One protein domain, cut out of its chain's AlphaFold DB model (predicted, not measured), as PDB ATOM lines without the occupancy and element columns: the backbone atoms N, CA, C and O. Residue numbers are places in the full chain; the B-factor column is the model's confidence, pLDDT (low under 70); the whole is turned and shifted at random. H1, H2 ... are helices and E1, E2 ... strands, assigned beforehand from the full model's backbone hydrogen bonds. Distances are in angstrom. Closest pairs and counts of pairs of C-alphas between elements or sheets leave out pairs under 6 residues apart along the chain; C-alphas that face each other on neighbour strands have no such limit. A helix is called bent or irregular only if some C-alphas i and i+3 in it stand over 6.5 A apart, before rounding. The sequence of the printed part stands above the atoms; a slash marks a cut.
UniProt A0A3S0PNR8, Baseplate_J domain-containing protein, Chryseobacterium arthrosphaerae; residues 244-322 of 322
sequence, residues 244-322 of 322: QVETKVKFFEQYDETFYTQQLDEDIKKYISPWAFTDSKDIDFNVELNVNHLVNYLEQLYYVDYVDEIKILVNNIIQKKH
ATOM      1  N   GLN A 244      -3.218 114.535  72.263       90.25
ATOM      2  CA  GLN A 244      -2.900 113.118  72.197       90.25
ATOM      3  C   GLN A 244      -1.763 112.826  73.173       90.25
ATOM      4  O   GLN A 244      -0.742 113.516  73.169       90.25
ATOM      5  N   VAL A 245      -1.940 111.804  74.006       91.50
ATOM      6  CA  VAL A 245      -0.913 111.331  74.936       91.50
ATOM      7  C   VAL A 245      -0.369 110.013  74.405       91.50
ATOM      8  O   VAL A 245      -1.118 109.060  74.214       91.50
ATOM      9  N   GLU A 246       0.936 109.959  74.174       92.75
ATOM     10  CA  GLU A 246       1.652 108.720  73.877       92.75
ATOM     11  C   GLU A 246       2.485 108.357  75.099       92.75
ATOM     12  O   GLU A 246       3.315 109.157  75.534       92.75
ATOM     13  N   THR A 247       2.283 107.168  75.661       93.44
ATOM     14  CA  THR A 247       3.030 106.730  76.842       93.44
ATOM     15  C   THR A 247       3.421 105.259  76.769       93.44
ATOM     16  O   THR A 247       2.711 104.445  76.179       93.44
ATOM     17  N   LYS A 248       4.577 104.934  77.351       94.62
ATOM     18  CA  LYS A 248       5.013 103.571  77.650       94.62
ATOM     19  C   LYS A 248       4.968 103.402  79.158       94.62
ATOM     20  O   LYS A 248       5.646 104.139  79.872       94.62
ATOM     21  N   VAL A 249       4.188 102.440  79.628       94.81
ATOM     22  CA  VAL A 249       4.005 102.173  81.055       94.81
ATOM     23  C   VAL A 249       4.203 100.694  81.336       94.81
ATOM     24  O   VAL A 249       3.947  99.850  80.475       94.81
ATOM     25  N   LYS A 250       4.644 100.380  82.551       95.50
ATOM     26  CA  LYS A 250       4.657  99.021  83.081       95.50
ATOM     27  C   LYS A 250       3.556  98.893  84.127       95.50
ATOM     28  O   LYS A 250       3.455  99.726  85.022       95.50
ATOM     29  N   PHE A 251       2.746  97.844  84.021       96.50
ATOM     30  CA  PHE A 251       1.766  97.478  85.044       96.50
ATOM     31  C   PHE A 251       2.358  96.461  86.026       96.50
ATOM     32  O   PHE A 251       3.229  95.670  85.642       96.50
ATOM     33  N   PHE A 252       1.870  96.448  87.272       95.56
ATOM     34  CA  PHE A 252       2.251  95.406  88.235       95.56
ATOM     35  C   PHE A 252       1.799  94.019  87.755       95.56
ATOM     36  O   PHE A 252       0.721  93.877  87.184       95.56
ATOM     37  N   GLU A 253       2.582  92.979  88.060       93.69
ATOM     38  CA  GLU A 253       2.371  91.602  87.565       93.69
ATOM     39  C   GLU A 253       0.998  90.997  87.901       93.69
ATOM     40  O   GLU A 253       0.527  90.089  87.224       93.69
ATOM     41  N   GLN A 254       0.348  91.499  88.951       94.69
ATOM     42  CA  GLN A 254      -0.965  91.046  89.416       94.69
ATOM     43  C   GLN A 254      -2.152  91.591  88.601       94.69
ATOM     44  O   GLN A 254      -3.290  91.199  88.857       94.69
ATOM     45  N   TYR A 255      -1.911  92.501  87.653       94.50
ATOM     46  CA  TYR A 255      -2.942  93.164  86.855       94.50
ATOM     47  C   TYR A 255      -2.891  92.739  85.382       94.50
ATOM     48  O   TYR A 255      -1.821  92.564  84.804       94.50
ATOM     49  N   ASP A 256      -4.065  92.588  84.759       94.25
ATOM     50  CA  ASP A 256      -4.190  92.213  83.345       94.25
ATOM     51  C   ASP A 256      -3.864  93.388  82.409       94.25
ATOM     52  O   ASP A 256      -4.557  94.405  82.388       94.25
ATOM     53  N   GLU A 257      -2.825  93.237  81.591       92.75
ATOM     54  CA  GLU A 257      -2.333  94.302  80.710       92.75
ATOM     55  C   GLU A 257      -3.380  94.772  79.687       92.75
ATOM     56  O   GLU A 257      -3.476  95.967  79.403       92.75
ATOM     57  N   THR A 258      -4.210  93.867  79.159       93.31
ATOM     58  CA  THR A 258      -5.201  94.220  78.127       93.31
ATOM     59  C   THR A 258      -6.309  95.088  78.714       93.31
ATOM     60  O   THR A 258      -6.663  96.124  78.145       93.31
ATOM     61  N   PHE A 259      -6.837  94.689  79.870       95.25
ATOM     62  CA  PHE A 259      -7.854  95.436  80.596       95.25
ATOM     63  C   PHE A 259      -7.323  96.797  81.058       95.25
ATOM     64  O   PHE A 259      -7.945  97.829  80.796       95.25
ATOM     65  N   TYR A 260      -6.149  96.822  81.696       96.00
ATOM     66  CA  TYR A 260      -5.608  98.058  82.260       96.00
ATOM     67  C   TYR A 260      -5.074  99.033  81.213       96.00
ATOM     68  O   TYR A 260      -5.044 100.230  81.478       96.00
ATOM     69  N   THR A 261      -4.771  98.581  79.994       95.12
ATOM     70  CA  THR A 261      -4.520  99.488  78.864       95.12
ATOM     71  C   THR A 261      -5.764 100.311  78.514       95.12
ATOM     72  O   THR A 261      -5.667 101.520  78.308       95.12
ATOM     73  N   GLN A 262      -6.947  99.688  78.483       95.56
ATOM     74  CA  GLN A 262      -8.207 100.401  78.229       95.56
ATOM     75  C   GLN A 262      -8.581 101.309  79.403       95.56
ATOM     76  O   GLN A 262      -9.016 102.441  79.204       95.56
ATOM     77  N   GLN A 263      -8.373 100.831  80.632       95.56
ATOM     78  CA  GLN A 263      -8.613 101.623  81.836       95.56
ATOM     79  C   GLN A 263      -7.701 102.858  81.900       95.56
ATOM     80  O   GLN A 263      -8.177 103.945  82.216       95.56
ATOM     81  N   LEU A 264      -6.420 102.708  81.553       95.75
ATOM     82  CA  LEU A 264      -5.450 103.799  81.499       95.75
ATOM     83  C   LEU A 264      -5.856 104.871  80.486       95.75
ATOM     84  O   LEU A 264      -5.783 106.057  80.797       95.75
ATOM     85  N   ASP A 265      -6.306 104.470  79.294       94.75
ATOM     86  CA  ASP A 265      -6.803 105.401  78.274       94.75
ATOM     87  C   ASP A 265      -7.991 106.229  78.799       94.75
ATOM     88  O   ASP A 265      -8.008 107.456  78.686       94.75
ATOM     89  N   GLU A 266      -8.945 105.583  79.473       92.94
ATOM     90  CA  GLU A 266     -10.072 106.270  80.112       92.94
ATOM     91  C   GLU A 266      -9.638 107.180  81.272       92.94
ATOM     92  O   GLU A 266     -10.156 108.289  81.424       92.94
ATOM     93  N   ASP A 267      -8.664 106.764  82.079       92.81
ATOM     94  CA  ASP A 267      -8.156 107.565  83.196       92.81
ATOM     95  C   ASP A 267      -7.332 108.773  82.721       92.81
ATOM     96  O   ASP A 267      -7.410 109.842  83.334       92.81
ATOM     97  N   ILE A 268      -6.619 108.658  81.595       92.56
ATOM     98  CA  ILE A 268      -5.962 109.786  80.920       92.56
ATOM     99  C   ILE A 268      -7.013 110.744  80.350       92.56
ATOM    100  O   ILE A 268      -6.919 111.950  80.591       92.56
ATOM    101  N   LYS A 269      -8.041 110.244  79.648       91.00
ATOM    102  CA  LYS A 269      -9.149 111.071  79.127       91.00
ATOM    103  C   LYS A 269      -9.832 111.868  80.236       91.00
ATOM    104  O   LYS A 269     -10.064 113.067  80.068       91.00
ATOM    105  N   LYS A 270     -10.106 111.236  81.383       88.12
ATOM    106  CA  LYS A 270     -10.674 111.904  82.566       88.12
ATOM    107  C   LYS A 270      -9.765 112.995  83.111       88.12
ATOM    108  O   LYS A 270     -10.253 114.068  83.452       88.12
ATOM    109  N   TYR A 271      -8.460 112.737  83.169       87.56
ATOM    110  CA  TYR A 271      -7.484 113.704  83.659       87.56
ATOM    111  C   TYR A 271      -7.384 114.942  82.756       87.56
ATOM    112  O   TYR A 271      -7.382 116.069  83.252       87.56
ATOM    113  N   ILE A 272      -7.327 114.759  81.432       87.25
ATOM    114  CA  ILE A 272      -7.162 115.875  80.482       87.25
ATOM    115  C   ILE A 272      -8.472 116.617  80.184       87.25
ATOM    116  O   ILE A 272      -8.435 117.778  79.783       87.25
ATOM    117  N   SER A 273      -9.620 115.956  80.364       85.94
ATOM    118  CA  SER A 273     -10.955 116.510  80.111       85.94
ATOM    119  C   SER A 273     -11.857 116.384  81.343       85.94
ATOM    120  O   SER A 273     -12.901 115.733  81.267       85.94
ATOM    121  N   PRO A 274     -11.511 117.015  82.484       81.25
ATOM    122  CA  PRO A 274     -12.281 116.867  83.718       81.25
ATOM    123  C   PRO A 274     -13.751 117.254  83.522       81.25
ATOM    124  O   PRO A 274     -14.639 116.584  84.036       81.25
ATOM    125  N   TRP A 275     -14.039 118.243  82.668       79.81
ATOM    126  CA  TRP A 275     -15.409 118.694  82.383       79.81
ATOM    127  C   TRP A 275     -16.324 117.635  81.784       79.81
ATOM    128  O   TRP A 275     -17.536 117.778  81.910       79.81
ATOM    129  N   ALA A 276     -15.774 116.601  81.147       79.62
ATOM    130  CA  ALA A 276     -16.554 115.524  80.557       79.62
ATOM    131  C   ALA A 276     -17.038 114.498  81.599       79.62
ATOM    132  O   ALA A 276     -17.995 113.775  81.328       79.62
ATOM    133  N   PHE A 277     -16.404 114.436  82.778       76.31
ATOM    134  CA  PHE A 277     -16.592 113.329  83.723       76.31
ATOM    135  C   PHE A 277     -16.797 113.745  85.177       76.31
ATOM    136  O   PHE A 277     -17.387 112.979  85.939       76.31
ATOM    137  N   THR A 278     -16.296 114.905  85.604       65.31
ATOM    138  CA  THR A 278     -16.376 115.310  87.007       65.31
ATOM    139  C   THR A 278     -17.649 116.094  87.302       65.31
ATOM    140  O   THR A 278     -18.017 117.044  86.616       65.31
ATOM    141  N   ASP A 279     -18.284 115.746  88.422       59.69
ATOM    142  CA  ASP A 279     -19.381 116.513  89.029       59.69
ATOM    143  C   ASP A 279     -18.897 117.779  89.766       59.69
ATOM    144  O   ASP A 279     -19.680 118.487  90.410       59.69
ATOM    145  N   SER A 280     -17.592 118.060  89.716       60.78
ATOM    146  CA  SER A 280     -16.963 119.171  90.422       60.78
ATOM    147  C   SER A 280     -17.417 120.507  89.838       60.78
ATOM    148  O   SER A 280     -17.207 120.775  88.657       60.78
ATOM    149  N   LYS A 281     -17.970 121.382  90.684       57.78
ATOM    150  CA  LYS A 281     -18.381 122.744  90.296       57.78
ATOM    151  C   LYS A 281     -17.203 123.645  89.898       57.78
ATOM    152  O   LYS A 281     -17.396 124.596  89.149       57.78
ATOM    153  N   ASP A 282     -15.994 123.318  90.347       64.75
ATOM    154  CA  ASP A 282     -14.797 124.124  90.124       64.75
ATOM    155  C   ASP A 282     -13.829 123.430  89.174       64.75
ATOM    156  O   ASP A 282     -12.865 122.787  89.578       64.75
ATOM    157  N   ILE A 283     -14.094 123.581  87.878       71.75
ATOM    158  CA  ILE A 283     -13.101 123.278  86.848       71.75
ATOM    159  C   ILE A 283     -12.306 124.548  86.595       71.75
ATOM    160  O   ILE A 283     -12.873 125.608  86.279       71.75
ATOM    161  N   ASP A 284     -10.993 124.439  86.771       73.62
ATOM    162  CA  ASP A 284     -10.064 125.490  86.404       73.62
ATOM    163  C   ASP A 284      -9.621 125.305  84.950       73.62
ATOM    164  O   ASP A 284      -9.020 124.301  84.578       73.62
ATOM    165  N   PHE A 285      -9.942 126.293  84.117       71.25
ATOM    166  CA  PHE A 285      -9.539 126.333  82.710       71.25
ATOM    167  C   PHE A 285      -8.201 127.061  82.509       71.25
ATOM    168  O   PHE A 285      -7.724 127.155  81.382       71.25
ATOM    169  N   ASN A 286      -7.585 127.571  83.581       70.81
ATOM    170  CA  ASN A 286      -6.254 128.178  83.555       70.81
ATOM    171  C   ASN A 286      -5.126 127.150  83.786       70.81
ATOM    172  O   ASN A 286      -4.008 127.532  84.133       70.81
ATOM    173  N   VAL A 287      -5.399 125.855  83.623       73.38
ATOM    174  CA  VAL A 287      -4.403 124.802  83.833       73.38
ATOM    175  C   VAL A 287      -3.605 124.581  82.555       73.38
ATOM    176  O   VAL A 287      -4.155 124.279  81.496       73.38
ATOM    177  N   GLU A 288      -2.285 124.695  82.661       79.25
ATOM    178  CA  GLU A 288      -1.384 124.208  81.625       79.25
ATOM    179  C   GLU A 288      -1.204 122.700  81.770       79.25
ATOM    180  O   GLU A 288      -0.884 122.187  82.846       79.25
ATOM    181  N   LEU A 289      -1.377 121.982  80.664       79.56
ATOM    182  CA  LEU A 289      -1.155 120.547  80.631       79.56
ATOM    183  C   LEU A 289       0.352 120.265  80.739       79.56
ATOM    184  O   LEU A 289       1.121 120.441  79.792       79.56
ATOM    185  N   ASN A 290       0.775 119.882  81.942       84.44
ATOM    186  CA  ASN A 290       2.169 119.656  82.297       84.44
ATOM    187  C   ASN A 290       2.491 118.156  82.278       84.44
ATOM    188  O   ASN A 290       1.840 117.372  82.968       84.44
ATOM    189  N   VAL A 291       3.529 117.780  81.524       87.38
ATOM    190  CA  VAL A 291       3.989 116.388  81.398       87.38
ATOM    191  C   VAL A 291       4.309 115.780  82.765       87.38
ATOM    192  O   VAL A 291       3.858 114.682  83.053       87.38
ATOM    193  N   ASN A 292       4.998 116.507  83.647       88.06
ATOM    194  CA  ASN A 292       5.412 115.991  84.955       88.06
ATOM    195  C   ASN A 292       4.220 115.782  85.893       88.06
ATOM    196  O   ASN A 292       4.217 114.852  86.690       88.06
ATOM    197  N   HIS A 293       3.191 116.631  85.791       88.94
ATOM    198  CA  HIS A 293       1.954 116.415  86.544       88.94
ATOM    199  C   HIS A 293       1.221 115.170  86.045       88.94
ATOM    200  O   HIS A 293       0.701 114.413  86.858       88.94
ATOM    201  N   LEU A 294       1.221 114.935  84.728       90.19
ATOM    202  CA  LEU A 294       0.639 113.731  84.149       90.19
ATOM    203  C   LEU A 294       1.424 112.472  84.553       90.19
ATOM    204  O   LEU A 294       0.797 111.500  84.942       90.19
ATOM    205  N   VAL A 295       2.764 112.500  84.551       92.25
ATOM    206  CA  VAL A 295       3.592 111.386  85.059       92.25
ATOM    207  C   VAL A 295       3.253 111.078  86.512       92.25
ATOM    208  O   VAL A 295       2.911 109.946  86.820       92.25
ATOM    209  N   ASN A 296       3.259 112.091  87.383       91.88
ATOM    210  CA  ASN A 296       2.938 111.909  88.799       91.88
ATOM    211  C   ASN A 296       1.518 111.351  88.994       91.88
ATOM    212  O   ASN A 296       1.300 110.471  89.817       91.88
ATOM    213  N   TYR A 297       0.546 111.821  88.207       93.12
ATOM    214  CA  TYR A 297      -0.800 111.253  88.217       93.12
ATOM    215  C   TYR A 297      -0.802 109.770  87.820       93.12
ATOM    216  O   TYR A 297      -1.426 108.965  88.505       93.12
ATOM    217  N   LEU A 298      -0.092 109.405  86.748       94.56
ATOM    218  CA  LEU A 298      -0.019 108.024  86.274       94.56
ATOM    219  C   LEU A 298       0.686 107.098  87.273       94.56
ATOM    220  O   LEU A 298       0.207 105.994  87.500       94.56
ATOM    221  N   GLU A 299       1.767 107.548  87.910       93.19
ATOM    222  CA  GLU A 299       2.490 106.791  88.946       93.19
ATOM    223  C   GLU A 299       1.660 106.574  90.224       93.19
ATOM    224  O   GLU A 299       1.912 105.641  90.980       93.19
ATOM    225  N   GLN A 300       0.652 107.415  90.478       95.25
ATOM    226  CA  GLN A 300      -0.269 107.248  91.608       95.25
ATOM    227  C   GLN A 300      -1.397 106.244  91.331       95.25
ATOM    228  O   GLN A 300      -2.140 105.887  92.251       95.25
ATOM    229  N   LEU A 301      -1.560 105.784  90.088       95.81
ATOM    230  CA  LEU A 301      -2.558 104.775  89.754       95.81
ATOM    231  C   LEU A 301      -2.130 103.428  90.335       95.81
ATOM    232  O   LEU A 301      -1.057 102.916  90.041       95.81
ATOM    233  N   TYR A 302      -3.014 102.809  91.117       95.94
ATOM    234  CA  TYR A 302      -2.730 101.584  91.879       95.94
ATOM    235  C   TYR A 302      -2.279 100.374  91.034       95.94
ATOM    236  O   TYR A 302      -1.834  99.367  91.591       95.94
ATOM    237  N   TYR A 303      -2.457 100.440  89.714       96.31
ATOM    238  CA  TYR A 303      -2.120  99.393  88.754       96.31
ATOM    239  C   TYR A 303      -0.850  99.667  87.937       96.31
ATOM    240  O   TYR A 303      -0.375  98.764  87.246       96.31
ATOM    241  N   VAL A 304      -0.284 100.872  88.029       96.38
ATOM    242  CA  VAL A 304       0.938 101.280  87.324       96.38
ATOM    243  C   VAL A 304       2.144 101.072  88.240       96.38
ATOM    244  O   VAL A 304       2.154 101.554  89.366       96.38
ATOM    245  N   ASP A 305       3.152 100.355  87.746       95.31
ATOM    246  CA  ASP A 305       4.438 100.142  88.421       95.31
ATOM    247  C   ASP A 305       5.380 101.326  88.153       95.31
ATOM    248  O   ASP A 305       5.820 102.010  89.074       95.31
ATOM    249  N   TYR A 306       5.619 101.638  86.873       93.69
ATOM    250  CA  TYR A 306       6.382 102.821  86.468       93.69
ATOM    251  C   TYR A 306       6.011 103.315  85.063       93.69
ATOM    252  O   TYR A 306       5.476 102.574  84.229       93.69
ATOM    253  N   VAL A 307       6.342 104.579  84.787       94.88
ATOM    254  CA  VAL A 307       6.208 105.224  83.472       94.88
ATOM    255  C   VAL A 307       7.596 105.345  82.837       94.88
ATOM    256  O   VAL A 307       8.499 105.917  83.434       94.88
ATOM    257  N   ASP A 308       7.777 104.798  81.634       92.81
ATOM    258  CA  ASP A 308       9.065 104.787  80.916       92.81
ATOM    259  C   ASP A 308       9.210 105.997  79.981       92.81
ATOM    260  O   ASP A 308      10.191 106.734  80.020       92.81
ATOM    261  N   GLU A 309       8.191 106.250  79.155       91.62
ATOM    262  CA  GLU A 309       8.150 107.408  78.259       91.62
ATOM    263  C   GLU A 309       6.768 108.055  78.285       91.62
ATOM    264  O   GLU A 309       5.745 107.368  78.354       91.62
ATOM    265  N   ILE A 310       6.726 109.381  78.134       91.69
ATOM    266  CA  ILE A 310       5.479 110.109  77.918       91.69
ATOM    267  C   ILE A 310       5.672 111.313  76.994       91.69
ATOM    268  O   ILE A 310       6.651 112.060  77.072       91.69
ATOM    269  N   LYS A 311       4.725 111.509  76.080       89.62
ATOM    270  CA  LYS A 311       4.700 112.630  75.141       89.62
ATOM    271  C   LYS A 311       3.280 113.140  75.010       89.62
ATOM    272  O   LYS A 311       2.330 112.369  74.951       89.62
ATOM    273  N   ILE A 312       3.163 114.458  74.932       89.19
ATOM    274  CA  ILE A 312       1.901 115.140  74.669       89.19
ATOM    275  C   ILE A 312       2.023 115.829  73.315       89.19
ATOM    276  O   ILE A 312       2.902 116.676  73.107       89.19
ATOM    277  N   LEU A 313       1.119 115.485  72.407       87.31
ATOM    278  CA  LEU A 313       0.974 116.119  71.106       87.31
ATOM    279  C   LEU A 313      -0.311 116.938  71.085       87.31
ATOM    280  O   LEU A 313      -1.355 116.480  71.529       87.31
ATOM    281  N   VAL A 314      -0.249 118.147  70.537       84.12
ATOM    282  CA  VAL A 314      -1.437 118.964  70.256       84.12
ATOM    283  C   VAL A 314      -1.403 119.304  68.775       84.12
ATOM    284  O   VAL A 314      -0.415 119.868  68.303       84.12
ATOM    285  N   ASN A 315      -2.450 118.933  68.032       76.62
ATOM    286  CA  ASN A 315      -2.493 119.020  66.564       76.62
ATOM    287  C   ASN A 315      -1.267 118.370  65.879       76.62
ATOM    288  O   ASN A 315      -0.676 118.965  64.977       76.62
ATOM    289  N   ASN A 316      -0.846 117.184  66.333       71.88
ATOM    290  CA  ASN A 316       0.349 116.458  65.862       71.88
ATOM    291  C   ASN A 316       1.692 117.188  66.070       71.88
ATOM    292  O   ASN A 316       2.715 116.773  65.526       71.88
ATOM    293  N   ILE A 317       1.720 118.258  66.868       75.12
ATOM    294  CA  ILE A 317       2.949 118.953  67.257       75.12
ATOM    295  C   ILE A 317       3.279 118.567  68.693       75.12
ATOM    296  O   ILE A 317       2.481 118.810  69.605       75.12
ATOM    297  N   ILE A 318       4.471 117.998  68.890       73.81
ATOM    298  CA  ILE A 318       5.005 117.667  70.215       73.81
ATOM    299  C   ILE A 318       5.113 118.961  71.017       73.81
ATOM    300  O   ILE A 318       5.873 119.859  70.657       73.81
ATOM    301  N   GLN A 319       4.348 119.054  72.102       66.81
ATOM    302  CA  GLN A 319       4.381 120.228  72.969       66.81
ATOM    303  C   GLN A 319       5.589 120.168  73.905       66.81
ATOM    304  O   GLN A 319       6.282 121.169  74.065       66.81
ATOM    305  N   LYS A 320       5.871 118.990  74.482       59.72
ATOM    306  CA  LYS A 320       7.056 118.685  75.303       59.72
ATOM    307  C   LYS A 320       7.342 117.174  75.257       59.72
ATOM    308  O   LYS A 320       6.408 116.376  75.223       59.72
ATOM    309  N   LYS A 321       8.626 116.797  75.252       46.41
ATOM    310  CA  LYS A 321       9.121 115.416  75.398       46.41
ATOM    311  C   LYS A 321       9.829 115.327  76.747       46.41
ATOM    312  O   LYS A 321      10.614 116.231  77.035       46.41
ATOM    313  N   HIS A 322       9.550 114.288  77.528       47.44
ATOM    314  CA  HIS A 322      10.307 113.990  78.739       47.44
ATOM    315  C   HIS A 322      10.909 112.593  78.682       47.44
ATOM    316  O   HIS A 322      10.310 111.740  77.982       47.44
TER     317      HIS A 322
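What this domain is: This is residues 244 to 322 of the 322 residues of the protein "Baseplate_J domain-containing protein" of Chryseobacterium arthrosphaerae (UniProt A0A3S0PNR8). A bent antiparallel sheet, in order E1, E2, E3, has the short helix H2 over one face and the longer H1 beside its strands; a long loop, residues 273 to 290, leads from H1 to H2. The printed part has 79 residues, with named elements E1, H1, H2, E2, E3 along the chain, a mixed class. It is compact: radius of gyration of the C-alphas 13.2 A, spans 38 by 31 by 19 A.

How they stand to each other: E2, residues 304 to 314, bends by 71 degrees at residue 308. E1, residues 244 to 251, is its antiparallel neighbour; N 246 and O 311 are within hydrogen-bond range, 2.9 A. E3, residues 317 to 321, forms a hairpin with E2, N 319 and O 312 at 3.0 A. H2, residues 291 to 299, is over E1 and E2, height over the sheet 8.1 A; its C-alpha closest to E2 is Glu 299, 6.1 A from that of Tyr 306. H1, residues 257 to 272, has 11 of 12 O i to N i+4 pairs within range; H2 has every one.

Where its parts are: E1 spans 20.8 A from C-alpha 244 (-2.900, 113.118, 72.197), H1 22.1 A, H2 12.3 A, E2 24.7 A, and E3 10.8 A to C-alpha 321 (9.121, 115.416, 75.398).

The domain as a whole: The printed part has no cut. Residues 278 to 282 and 319 to 322 have pLDDT under 70.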